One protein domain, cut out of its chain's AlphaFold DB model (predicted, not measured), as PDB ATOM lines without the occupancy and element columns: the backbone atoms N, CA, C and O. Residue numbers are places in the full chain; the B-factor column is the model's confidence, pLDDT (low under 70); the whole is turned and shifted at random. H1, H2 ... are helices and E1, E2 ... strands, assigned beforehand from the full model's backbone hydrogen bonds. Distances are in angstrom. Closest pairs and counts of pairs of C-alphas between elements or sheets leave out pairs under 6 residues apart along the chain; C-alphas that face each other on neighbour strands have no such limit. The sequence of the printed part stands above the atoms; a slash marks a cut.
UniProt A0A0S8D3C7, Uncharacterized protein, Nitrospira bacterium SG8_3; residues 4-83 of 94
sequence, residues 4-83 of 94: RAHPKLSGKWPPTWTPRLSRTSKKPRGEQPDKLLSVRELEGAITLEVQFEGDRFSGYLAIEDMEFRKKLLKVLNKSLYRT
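What this domain is: This is residues 4 to 83 of the 94 residues of an uncharacterized protein of Nitrospira bacterium SG8_3 (UniProt A0A0S8D3C7). A strongly twisted sheet of four strands has one helix, H1, along its E2 and E3 side, and a long loop, residues 22 to 34, runs from edge strand E1 to edge strand E2. Another long stretch without a named element, residues 4 to 17, leads into E1. The 80 printed residues include four named strands and then one named helix, in the order E1 E2 E3 E4 H1; the sheet's order is E1 E4 E3 E2, antiparallel, and the class is mixed. The whole is compact, with a radius of gyration of the C-alphas of 12.3 A, and elongated, spanning 37 by 23 by 21 A.

Where its parts are: E1, residues 18 to 21, begins at C-alpha 18 (26.455, 10.790, 5.040) and is 9.3 A long. E2, residues 35 to 42, is 20.4 A long; E3, residues 45 to 52, 21.9 A; E4, residues 55 to 62, 23.5 A. H1, residues 66 to 77, is 16.4 A long and ends at C-alpha 77 (37.839, -4.537, 11.260).

How they stand to each other: E2, E3 and E4 form a meander, each strand the antiparallel neighbour of the one before. E1 beside E4 completes a Greek key, four strands in a row with the first the antiparallel neighbour of the fourth. N 18 and O 58 of E1 and E4 are 2.8 A apart, N 48 and O 59 of E3 and E4 2.8 A, and N 47 and O 40 of E3 and E2 2.7 A, each within hydrogen-bond range. H1 is on the sheet, making two layers, at a height over the sheet of 9.2 A. It lies over E3 and E2 and runs along the strands, at 20 degrees to E3 on the local plane. The closest C-alphas of E2 and H1 are those of Val 39 and Asn 77, 6.1 A apart. In H1 every O i to N i+4 pair is within hydrogen-bond range.

The domain as a whole: The C-alphas farthest apart, those of Arg 23 and Glu 67, are 37.5 A apart. The printed part has no cut. The link from E1 to E2 is long. Residues 21 to 24 have pLDDT under 70.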
ATOM      1  N   ARG A   4      32.555  -6.330  -2.998       84.75
ATOM      2  CA  ARG A   4      31.760  -5.491  -3.911       84.75
ATOM      3  C   ARG A   4      30.681  -6.229  -4.716       84.75
ATOM      4  O   ARG A   4      29.790  -5.580  -5.247       84.75
ATOM      5  N   ALA A   5      30.803  -7.544  -4.860       82.94
ATOM      6  CA  ALA A   5      29.926  -8.383  -5.670       82.94
ATOM      7  C   ALA A   5      29.202  -9.447  -4.830       82.94
ATOM      8  O   ALA A   5      28.629 -10.378  -5.388       82.94
ATOM      9  N   HIS A   6      29.257  -9.348  -3.498       83.00
ATOM     10  CA  HIS A   6      28.741 -10.404  -2.642       83.00
ATOM     11  C   HIS A   6      27.202 -10.367  -2.560       83.00
ATOM     12  O   HIS A   6      26.651  -9.358  -2.113       83.00
ATOM     13  N   PRO A   7      26.486 -11.456  -2.908       83.69
ATOM     14  CA  PRO A   7      25.024 -11.465  -3.040       83.69
ATOM     15  C   PRO A   7      24.285 -11.274  -1.711       83.69
ATOM     16  O   PRO A   7      23.131 -10.868  -1.702       83.69
ATOM     17  N   LYS A   8      24.948 -11.547  -0.579       83.75
ATOM     18  CA  LYS A   8      24.378 -11.353   0.768       83.75
ATOM     19  C   LYS A   8      24.437  -9.907   1.282       83.75
ATOM     20  O   LYS A   8      24.018  -9.645   2.406       83.75
ATOM     21  N   LEU A   9      24.980  -8.968   0.508       82.38
ATOM     22  CA  LEU A   9      24.820  -7.546   0.799       82.38
ATOM     23  C   LEU A   9      23.453  -7.105   0.268       82.38
ATOM     24  O   LEU A   9      23.255  -7.061  -0.941       82.38
ATOM     25  N   SER A  10      22.517  -6.750   1.153       70.75
ATOM     26  CA  SER A  10      21.179  -6.298   0.734       70.75
ATOM     27  C   SER A  10      21.173  -4.881   0.135       70.75
ATOM     28  O   SER A  10      20.143  -4.397  -0.327       70.75
ATOM     29  N   GLY A  11      22.335  -4.217   0.091       72.50
ATOM     30  CA  GLY A  11      22.548  -2.919  -0.547       72.50
ATOM     31  C   GLY A  11      23.766  -2.904  -1.474       72.50
ATOM     32  O   GLY A  11      24.494  -3.884  -1.616       72.50
ATOM     33  N   LYS A  12      24.016  -1.754  -2.107       79.06
ATOM     34  CA  LYS A  12      25.203  -1.564  -2.949       79.06
ATOM     35  C   LYS A  12      26.438  -1.359  -2.070       79.06
ATOM     36  O   LYS A  12      26.399  -0.579  -1.122       79.06
ATOM     37  N   TRP A  13      27.537  -2.028  -2.418       84.06
ATOM     38  CA  TRP A  13      28.859  -1.635  -1.943       84.06
ATOM     39  C   TRP A  13      29.484  -0.629  -2.922       84.06
ATOM     40  O   TRP A  13      29.448  -0.855  -4.136       84.06
ATOM     41  N   PRO A  14      30.135   0.428  -2.420       87.00
ATOM     42  CA  PRO A  14      30.117   0.889  -1.029       87.00
ATOM     43  C   PRO A  14      28.784   1.576  -0.679       87.00
ATOM     44  O   PRO A  14      28.025   1.924  -1.588       87.00
ATOM     45  N   PRO A  15      28.491   1.783   0.618       89.31
ATOM     46  CA  PRO A  15      27.246   2.417   1.028       89.31
ATOM     47  C   PRO A  15      27.196   3.892   0.618       89.31
ATOM     48  O   PRO A  15      28.211   4.513   0.294       89.31
ATOM     49  N   THR A  16      26.003   4.478   0.686       88.19
ATOM     50  CA  THR A  16      25.845   5.930   0.565       88.19
ATOM     51  C   THR A  16      26.482   6.621   1.768       88.19
ATOM     52  O   THR A  16      26.226   6.252   2.915       88.19
ATOM     53  N   TRP A  17      27.296   7.640   1.500       90.62
ATOM     54  CA  TRP A  17      28.030   8.379   2.522       90.62
ATOM     55  C   TRP A  17      27.258   9.605   3.011       90.62
ATOM     56  O   TRP A  17      26.906  10.500   2.237       90.62
ATOM     57  N   THR A  18      27.063   9.670   4.322       89.50
ATOM     58  CA  THR A  18      26.455  10.790   5.040       89.50
ATOM     59  C   THR A  18      27.540  11.530   5.824       89.50
ATOM     60  O   THR A  18      28.306  10.890   6.546       89.50
ATOM     61  N   PRO A  19      27.655  12.864   5.701       87.19
ATOM     62  CA  PRO A  19      28.634  13.626   6.470       87.19
ATOM     63  C   PRO A  19      28.307  13.553   7.966       87.19
ATOM     64  O   PRO A  19      27.155  13.740   8.348       87.19
ATOM     65  N   ARG A  20      29.312  13.302   8.818       78.12
ATOM     66  CA  ARG A  20      29.161  13.485  10.275       78.12
ATOM     67  C   ARG A  20      29.539  14.892  10.698       78.12
ATOM     68  O   ARG A  20      28.810  15.539  11.434       78.12
ATOM     69  N   LEU A  21      30.696  15.334  10.224       67.62
ATOM     70  CA  LEU A  21      31.294  16.639  10.464       67.62
ATOM     71  C   LEU A  21      32.024  16.970   9.170       67.62
ATOM     72  O   LEU A  21      33.137  16.495   8.956       67.62
ATOM     73  N   SER A  22      31.345  17.671   8.268       64.06
ATOM     74  CA  SER A  22      31.920  18.036   6.980       64.06
ATOM     75  C   SER A  22      32.016  19.546   6.882       64.06
ATOM     76  O   SER A  22      31.032  20.254   7.092       64.06
ATOM     77  N   ARG A  23      33.231  20.026   6.617       68.94
ATOM     78  CA  ARG A  23      33.501  21.427   6.276       68.94
ATOM     79  C   ARG A  23      33.385  21.661   4.770       68.94
ATOM     80  O   ARG A  23      33.368  22.806   4.329       68.94
ATOM     81  N   THR A  24      33.316  20.584   3.991       67.75
ATOM     82  CA  THR A  24      33.229  20.607   2.535       67.75
ATOM     83  C   THR A  24      31.799  20.339   2.054       67.75
ATOM     84  O   THR A  24      30.995  19.674   2.699       67.75
ATOM     85  N   SER A  25      31.445  20.859   0.878       73.31
ATOM     86  CA  SER A  25      30.176  20.523   0.214       73.31
ATOM     87  C   SER A  25      30.246  19.198  -0.555       73.31
ATOM     88  O   SER A  25      29.236  18.714  -1.076       73.31
ATOM     89  N   LYS A  26      31.441  18.604  -0.653       81.19
ATOM     90  CA  LYS A  26      31.698  17.394  -1.425       81.19
ATOM     91  C   LYS A  26      31.447  16.166  -0.566       81.19
ATOM     92  O   LYS A  26      31.937  16.046   0.548       81.19
ATOM     93  N   LYS A  27      30.703  15.215  -1.122       81.31
ATOM     94  CA  LYS A  27      30.533  13.884  -0.537       81.31
ATOM     95  C   LYS A  27      31.349  12.889  -1.354       81.31
ATOM     96  O   LYS A  27      31.303  12.977  -2.587       81.31
ATOM     97  N   PRO A  28      32.038  11.931  -0.715       85.12
ATOM     98  CA  PRO A  28      32.694  10.870  -1.453       85.12
ATOM     99  C   PRO A  28      31.660  10.095  -2.269       85.12
ATOM    100  O   PRO A  28      30.552   9.818  -1.801       85.12
ATOM    101  N   ARG A  29      32.020   9.730  -3.499       84.56
ATOM    102  CA  ARG A  29      31.208   8.856  -4.353       84.56
ATOM    103  C   ARG A  29      31.893   7.509  -4.499       84.56
ATOM    104  O   ARG A  29      33.082   7.440  -4.792       84.56
ATOM    105  N   GLY A  30      31.138   6.425  -4.338       84.50
ATOM    106  CA  GLY A  30      31.697   5.085  -4.482       84.50
ATOM    107  C   GLY A  30      32.873   4.852  -3.524       84.50
ATOM    108  O   GLY A  30      32.789   5.158  -2.334       84.50
ATOM    109  N   GLU A  31      33.961   4.285  -4.051       85.25
ATOM    110  CA  GLU A  31      35.165   3.894  -3.297       85.25
ATOM    111  C   GLU A  31      36.221   5.013  -3.208       85.25
ATOM    112  O   GLU A  31      37.391   4.735  -2.961       85.25
ATOM    113  N   GLN A  32      35.814   6.268  -3.413       83.94
ATOM    114  CA  GLN A  32      36.675   7.446  -3.272       83.94
ATOM    115  C   GLN A  32      37.199   7.753  -1.858       83.94
ATOM    116  O   GLN A  32      38.231   8.417  -1.803       83.94
ATOM    117  N   PRO A  33      36.561   7.353  -0.733       82.44
ATOM    118  CA  PRO A  33      37.107   7.671   0.580       82.44
ATOM    119  C   PRO A  33      38.543   7.173   0.757       82.44
ATOM    120  O   PRO A  33      38.865   6.027   0.424       82.44
ATOM    121  N   ASP A  34      39.373   8.036   1.337       85.38
ATOM    122  CA  ASP A  34      40.805   7.826   1.517       85.38
ATOM    123  C   ASP A  34      41.065   6.600   2.392       85.38
ATOM    124  O   ASP A  34      41.908   5.760   2.077       85.38
ATOM    125  N   LYS A  35      40.351   6.500   3.522       91.06
ATOM    126  CA  LYS A  35      40.612   5.489   4.554       91.06
ATOM    127  C   LYS A  35      39.348   5.082   5.292       91.06
ATOM    128  O   LYS A  35      38.556   5.936   5.687       91.06
ATOM    129  N   LEU A  36      39.212   3.786   5.560       94.44
ATOM    130  CA  LEU A  36      38.260   3.256   6.535       94.44
ATOM    131  C   LEU A  36      38.773   3.518   7.958       94.44
ATOM    132  O   LEU A  36      39.822   3.008   8.335       94.44
ATOM    133  N   LEU A  37      38.055   4.313   8.743       94.50
ATOM    134  CA  LEU A  37      38.457   4.725  10.091       94.50
ATOM    135  C   LEU A  37      37.846   3.856  11.189       94.50
ATOM    136  O   LEU A  37      38.515   3.532  12.165       94.50
ATOM    137  N   SER A  38      36.570   3.498  11.051       94.75
ATOM    138  CA  SER A  38      35.849   2.720  12.059       94.75
ATOM    139  C   SER A  38      34.819   1.807  11.410       94.75
ATOM    140  O   SER A  38      34.282   2.110  10.346       94.75
ATOM    141  N   VAL A  39      34.544   0.685  12.070       95.31
ATOM    142  CA  VAL A  39      33.539  -0.301  11.675       95.31
ATOM    143  C   VAL A  39      32.815  -0.742  12.941       95.31
ATOM    144  O   VAL A  39      33.462  -1.201  13.881       95.31
ATOM    145  N   ARG A  40      31.487  -0.614  12.991       94.00
ATOM    146  CA  ARG A  40      30.690  -1.017  14.161       94.00
ATOM    147  C   ARG A  40      29.387  -1.670  13.736       94.00
ATOM    148  O   ARG A  40      28.766  -1.218  12.781       94.00
ATOM    149  N   GLU A  41      28.953  -2.689  14.462       92.44
ATOM    150  CA  GLU A  41      27.595  -3.220  14.331       92.44
ATOM    151  C   GLU A  41      26.621  -2.339  15.124       92.44
ATOM    152  O   GLU A  41      26.893  -1.996  16.274       92.44
ATOM    153  N   LEU A  42      25.512  -1.951  14.499       89.31
ATOM    154  CA  LEU A  42      24.436  -1.181  15.121       89.31
ATOM    155  C   LEU A  42      23.103  -1.636  14.527       89.31
ATOM    156  O   LEU A  42      22.953  -1.624  13.308       89.31
ATOM    157  N   GLU A  43      22.160  -2.048  15.378       85.94
ATOM    158  CA  GLU A  43      20.775  -2.385  14.989       85.94
ATOM    159  C   GLU A  43      20.664  -3.358  13.793       85.94
ATOM    160  O   GLU A  43      19.808  -3.228  12.928       85.94
ATOM    161  N   GLY A  44      21.560  -4.349  13.716       84.38
ATOM    162  CA  GLY A  44      21.566  -5.334  12.626       84.38
ATOM    163  C   GLY A  44      22.228  -4.866  11.322       84.38
ATOM    164  O   GLY A  44      22.283  -5.630  10.359       84.38
ATOM    165  N   ALA A  45      22.798  -3.662  11.293       89.50
ATOM    166  CA  ALA A  45      23.604  -3.140  10.196       89.50
ATOM    167  C   ALA A  45      25.084  -3.013  10.590       89.50
ATOM    168  O   ALA A  45      25.434  -2.917  11.768       89.50
ATOM    169  N   ILE A  46      25.972  -2.972   9.594       93.38
ATOM    170  CA  ILE A  46      27.368  -2.565   9.799       93.38
ATOM    171  C   ILE A  46      27.506  -1.100   9.409       93.38
ATOM    172  O   ILE A  46      27.343  -0.730   8.250       93.38
ATOM    173  N   THR A  47      27.854  -0.269  10.378       94.12
ATOM    174  CA  THR A  47      28.219   1.130  10.176       94.12
ATOM    175  C   THR A  47      29.710   1.242   9.877       94.12
ATOM    176  O   THR A  47      30.542   0.616  10.538       94.12
ATOM    177  N   LEU A  48      30.046   2.034   8.867       94.12
ATOM    178  CA  LEU A  48      31.405   2.359   8.452       94.12
ATOM    179  C   LEU A  48      31.627   3.849   8.665       94.12
ATOM    180  O   LEU A  48      30.773   4.651   8.296       94.12
ATOM    181  N   GLU A  49      32.780   4.226   9.199       94.50
ATOM    182  CA  GLU A  49      33.263   5.603   9.213       94.50
ATOM    183  C   GLU A  49      34.494   5.698   8.323       94.50
ATOM    184  O   GLU A  49      35.387   4.857   8.409       94.50
ATOM    185  N   VAL A  50      34.546   6.711   7.469       93.81
ATOM    186  CA  VAL A  50      35.630   6.910   6.508       93.81
ATOM    187  C   VAL A  50      36.125   8.348   6.534       93.81
ATOM    188  O   VAL A  50      35.377   9.264   6.882       93.81
ATOM    189  N   GLN A  51      37.381   8.537   6.141       93.00
ATOM    190  CA  GLN A  51      37.946   9.848   5.848       93.00
ATOM    191  C   GLN A  51      37.867  10.126   4.350       93.00
ATOM    192  O   GLN A  51      38.152   9.234   3.552       93.00
ATOM    193  N   PHE A  52      37.509  11.349   3.976       91.31
ATOM    194  CA  PHE A  52      37.594  11.832   2.602       91.31
ATOM    195  C   PHE A  52      37.928  13.323   2.600       91.31
ATOM    196  O   PHE A  52      37.206  14.099   3.222       91.31
ATOM    197  N   GLU A  53      39.021  13.711   1.941       89.00
ATOM    198  CA  GLU A  53      39.468  15.115   1.839       89.00
ATOM    199  C   GLU A  53      39.575  15.813   3.218       89.00
ATOM    200  O   GLU A  53      39.304  17.000   3.371       89.00
ATOM    201  N   GLY A  54      39.960  15.061   4.256       87.25
ATOM    202  CA  GLY A  54      40.084  15.563   5.631       87.25
ATOM    203  C   GLY A  54      38.786  15.565   6.455       87.25
ATOM    204  O   GLY A  54      38.866  15.649   7.681       87.25
ATOM    205  N   ASP A  55      37.626  15.374   5.828       90.69
ATOM    206  CA  ASP A  55      36.320  15.271   6.485       90.69
ATOM    207  C   ASP A  55      35.957  13.816   6.837       90.69
ATOM    208  O   ASP A  55      36.505  12.858   6.278       90.69
ATOM    209  N   ARG A  56      35.006  13.639   7.769       91.94
ATOM    210  CA  ARG A  56      34.505  12.315   8.178       91.94
ATOM    211  C   ARG A  56      33.090  12.054   7.690       91.94
ATOM    212  O   ARG A  56      32.164  12.839   7.924       91.94
ATOM    213  N   PHE A  57      32.915  10.877   7.104       92.94
ATOM    214  CA  PHE A  57      31.640  10.397   6.593       92.94
ATOM    215  C   PHE A  57      31.286   9.059   7.223       92.94
ATOM    216  O   PHE A  57      32.160   8.273   7.586       92.94
ATOM    217  N   SER A  58      29.993   8.785   7.338       92.56
ATOM    218  CA  SER A  58      29.480   7.488   7.752       92.56
ATOM    219  C   SER A  58      28.580   6.889   6.688       92.56
ATOM    220  O   SER A  58      27.845   7.601   6.013       92.56
ATOM    221  N   GLY A  59      28.635   5.574   6.550       91.38
ATOM    222  CA  GLY A  59      27.746   4.795   5.699       91.38
ATOM    223  C   GLY A  59      27.301   3.549   6.447       91.38
ATOM    224  O   GLY A  59      27.940   3.144   7.417       91.38
ATOM    225  N   TYR A  60      26.201   2.944   6.021       91.62
ATOM    226  CA  TYR A  60      25.674   1.733   6.637       91.62
ATOM    227  C   TYR A  60      25.458   0.653   5.582       91.62
ATOM    228  O   TYR A  60      25.024   0.927   4.465       91.62
ATOM    229  N   LEU A  61      25.762  -0.583   5.955       90.31
ATOM    230  CA  LEU A  61      25.492  -1.780   5.179       90.31
ATOM    231  C   LEU A  61      24.406  -2.566   5.900       90.31
ATOM    232  O   LEU A  61      24.639  -3.091   6.993       90.31
ATOM    233  N   ALA A  62      23.230  -2.635   5.286       87.31
ATOM    234  CA  ALA A  62      22.189  -3.552   5.715       87.31
ATOM    235  C   ALA A  62      22.604  -4.981   5.338       87.31
ATOM    236  O   ALA A  62      23.074  -5.228   4.224       87.31
ATOM    237  N   ILE A  63      22.512  -5.896   6.303       88.25
ATOM    238  CA  ILE A  63      22.876  -7.303   6.134       88.25
ATOM    239  C   ILE A  63      21.934  -8.145   6.990       88.25
ATOM    240  O   ILE A  63      22.029  -8.144   8.221       88.25
ATOM    241  N   GLU A  64      21.036  -8.863   6.325       87.38
ATOM    242  CA  GLU A  64      20.014  -9.695   6.971       87.38
ATOM    243  C   GLU A  64      20.610 -10.982   7.552       87.38
ATOM    244  O   GLU A  64      20.278 -11.383   8.668       87.38
ATOM    245  N   ASP A  65      21.552 -11.596   6.833       89.75
ATOM    246  CA  ASP A  65      22.237 -12.811   7.270       89.75
ATOM    247  C   ASP A  65      23.201 -12.501   8.430       89.75
ATOM    248  O   ASP A  65      24.252 -11.873   8.260       89.75
ATOM    249  N   MET A  66      22.835 -12.955   9.633       90.38
ATOM    250  CA  MET A  66      23.587 -12.711  10.866       90.38
ATOM    251  C   MET A  66      24.990 -13.336  10.844       90.38
ATOM    252  O   MET A  66      25.938 -12.738  11.364       90.38
ATOM    253  N   GLU A  67      25.148 -14.531  10.273       91.00
ATOM    254  CA  GLU A  67      26.449 -15.200  10.217       91.00
ATOM    255  C   GLU A  67      27.388 -14.473   9.261       91.00
ATOM    256  O   GLU A  67      28.535 -14.171   9.610       91.00
ATOM    257  N   PHE A  68      26.873 -14.125   8.081       90.25
ATOM    258  CA  PHE A  68      27.586 -13.330   7.096       90.25
ATOM    259  C   PHE A  68      27.976 -11.970   7.682       90.25
ATOM    260  O   PHE A  68      29.134 -11.570   7.570       90.25
ATOM    261  N   ARG A  69      27.065 -11.301   8.401       91.25
ATOM    262  CA  ARG A  69      27.336 -10.024   9.076       91.25
ATOM    263  C   ARG A  69      28.486 -10.131  10.073       91.25
ATOM    264  O   ARG A  69      29.415  -9.329  10.014       91.25
ATOM    265  N   LYS A  70      28.482 -11.140  10.950       91.81
ATOM    266  CA  LYS A  70      29.557 -11.351  11.940       91.81
ATOM    267  C   LYS A  70      30.910 -11.608  11.278       91.81
ATOM    268  O   LYS A  70      31.928 -11.070  11.718       91.81
ATOM    269  N   LYS A  71      30.943 -12.433  10.229       92.50
ATOM    270  CA  LYS A  71      32.175 -12.729   9.483       92.50
ATOM    271  C   LYS A  71      32.677 -11.489   8.739       92.50
ATOM    272  O   LYS A  71      33.855 -11.144   8.852       92.50
ATOM    273  N   LEU A  72      31.783 -10.755   8.079       91.75
ATOM    274  CA  LEU A  72      32.128  -9.523   7.381       91.75
ATOM    275  C   LEU A  72      32.629  -8.438   8.340       91.75
ATOM    276  O   LEU A  72      33.634  -7.791   8.053       91.75
ATOM    277  N   LEU A  73      32.004  -8.282   9.510       93.50
ATOM    278  CA  LEU A  73      32.450  -7.350  10.545       93.50
ATOM    279  C   LEU A  73      33.914  -7.604  10.934       93.50
ATOM    280  O   LEU A  73      34.695  -6.659  11.049       93.50
ATOM    281  N   LYS A  74      34.316  -8.874  11.083       93.12
ATOM    282  CA  LYS A  74      35.713  -9.248  11.365       93.12
ATOM    283  C   LYS A  74      36.652  -8.866  10.218       93.12
ATOM    284  O   LYS A  74      37.735  -8.344  10.475       93.12
ATOM    285  N   VAL A  75      36.256  -9.104   8.967       92.94
ATOM    286  CA  VAL A  75      37.063  -8.750   7.783       92.94
ATOM    287  C   VAL A  75      37.245  -7.237   7.661       92.94
ATOM    288  O   VAL A  75      38.359  -6.757   7.437       92.94
ATOM    289  N   LEU A  76      36.172  -6.475   7.861       93.38
ATOM    290  CA  LEU A  76      36.196  -5.017   7.802       93.38
ATOM    291  C   LEU A  76      37.046  -4.415   8.928       93.38
ATOM    292  O   LEU A  76      37.849  -3.524   8.663       93.38
ATOM    293  N   ASN A  77      36.968  -4.953  10.150       94.56
ATOM    294  CA  ASN A  77      37.839  -4.537  11.260       94.56
ATOM    295  C   ASN A  77      39.328  -4.822  10.996       94.56
ATOM    296  O   ASN A  77      40.189  -4.042  11.386       94.56
ATOM    297  N   LYS A  78      39.659  -5.900  10.277       93.75
ATOM    298  CA  LYS A  78      41.042  -6.157   9.822       93.75
ATOM    299  C   LYS A  78      41.491  -5.226   8.690       93.75
ATOM    300  O   LYS A  78      42.675  -5.178   8.365       93.75
ATOM    301  N   SER A  79      40.551  -4.512   8.076       92.62
ATOM    302  CA  SER A  79      40.777  -3.632   6.929       92.62
ATOM    303  C   SER A  79      40.777  -2.147   7.301       92.62
ATOM    304  O   SER A  79      40.754  -1.298   6.409       92.62
ATOM    305  N   LEU A  80      40.811  -1.816   8.597       93.69
ATOM    306  CA  LEU A  80      40.958  -0.437   9.059       93.69
ATOM    307  C   LEU A  80      42.216   0.210   8.465       93.69
ATOM    308  O   LEU A  80      43.227  -0.445   8.212       93.69
ATOM    309  N   TYR A  81      42.118   1.512   8.218       93.94
ATOM    310  CA  TYR A  81      43.117   2.370   7.583       93.94
ATOM    311  C   TYR A  81      43.477   2.011   6.133       93.94
ATOM    312  O   TYR A  81      44.335   2.667   5.543       93.94
ATOM    313  N   ARG A  82      42.799   1.026   5.526       93.06
ATOM    314  CA  ARG A  82      42.898   0.738   4.089       93.06
ATOM    315  C   ARG A  82      41.934   1.608   3.288       93.06
ATOM    316  O   ARG A  82      40.912   2.072   3.801       93.06
ATOM    317  N   THR A  83      42.248   1.787   2.008       92.12
ATOM    318  CA  THR A  83      41.357   2.460   1.051       92.12
ATOM    319  C   THR A  83      40.127   1.599   0.778       92.12
ATOM    320  O   THR A  83      40.220   0.367   0.759       92.12
TER     321      THR A  83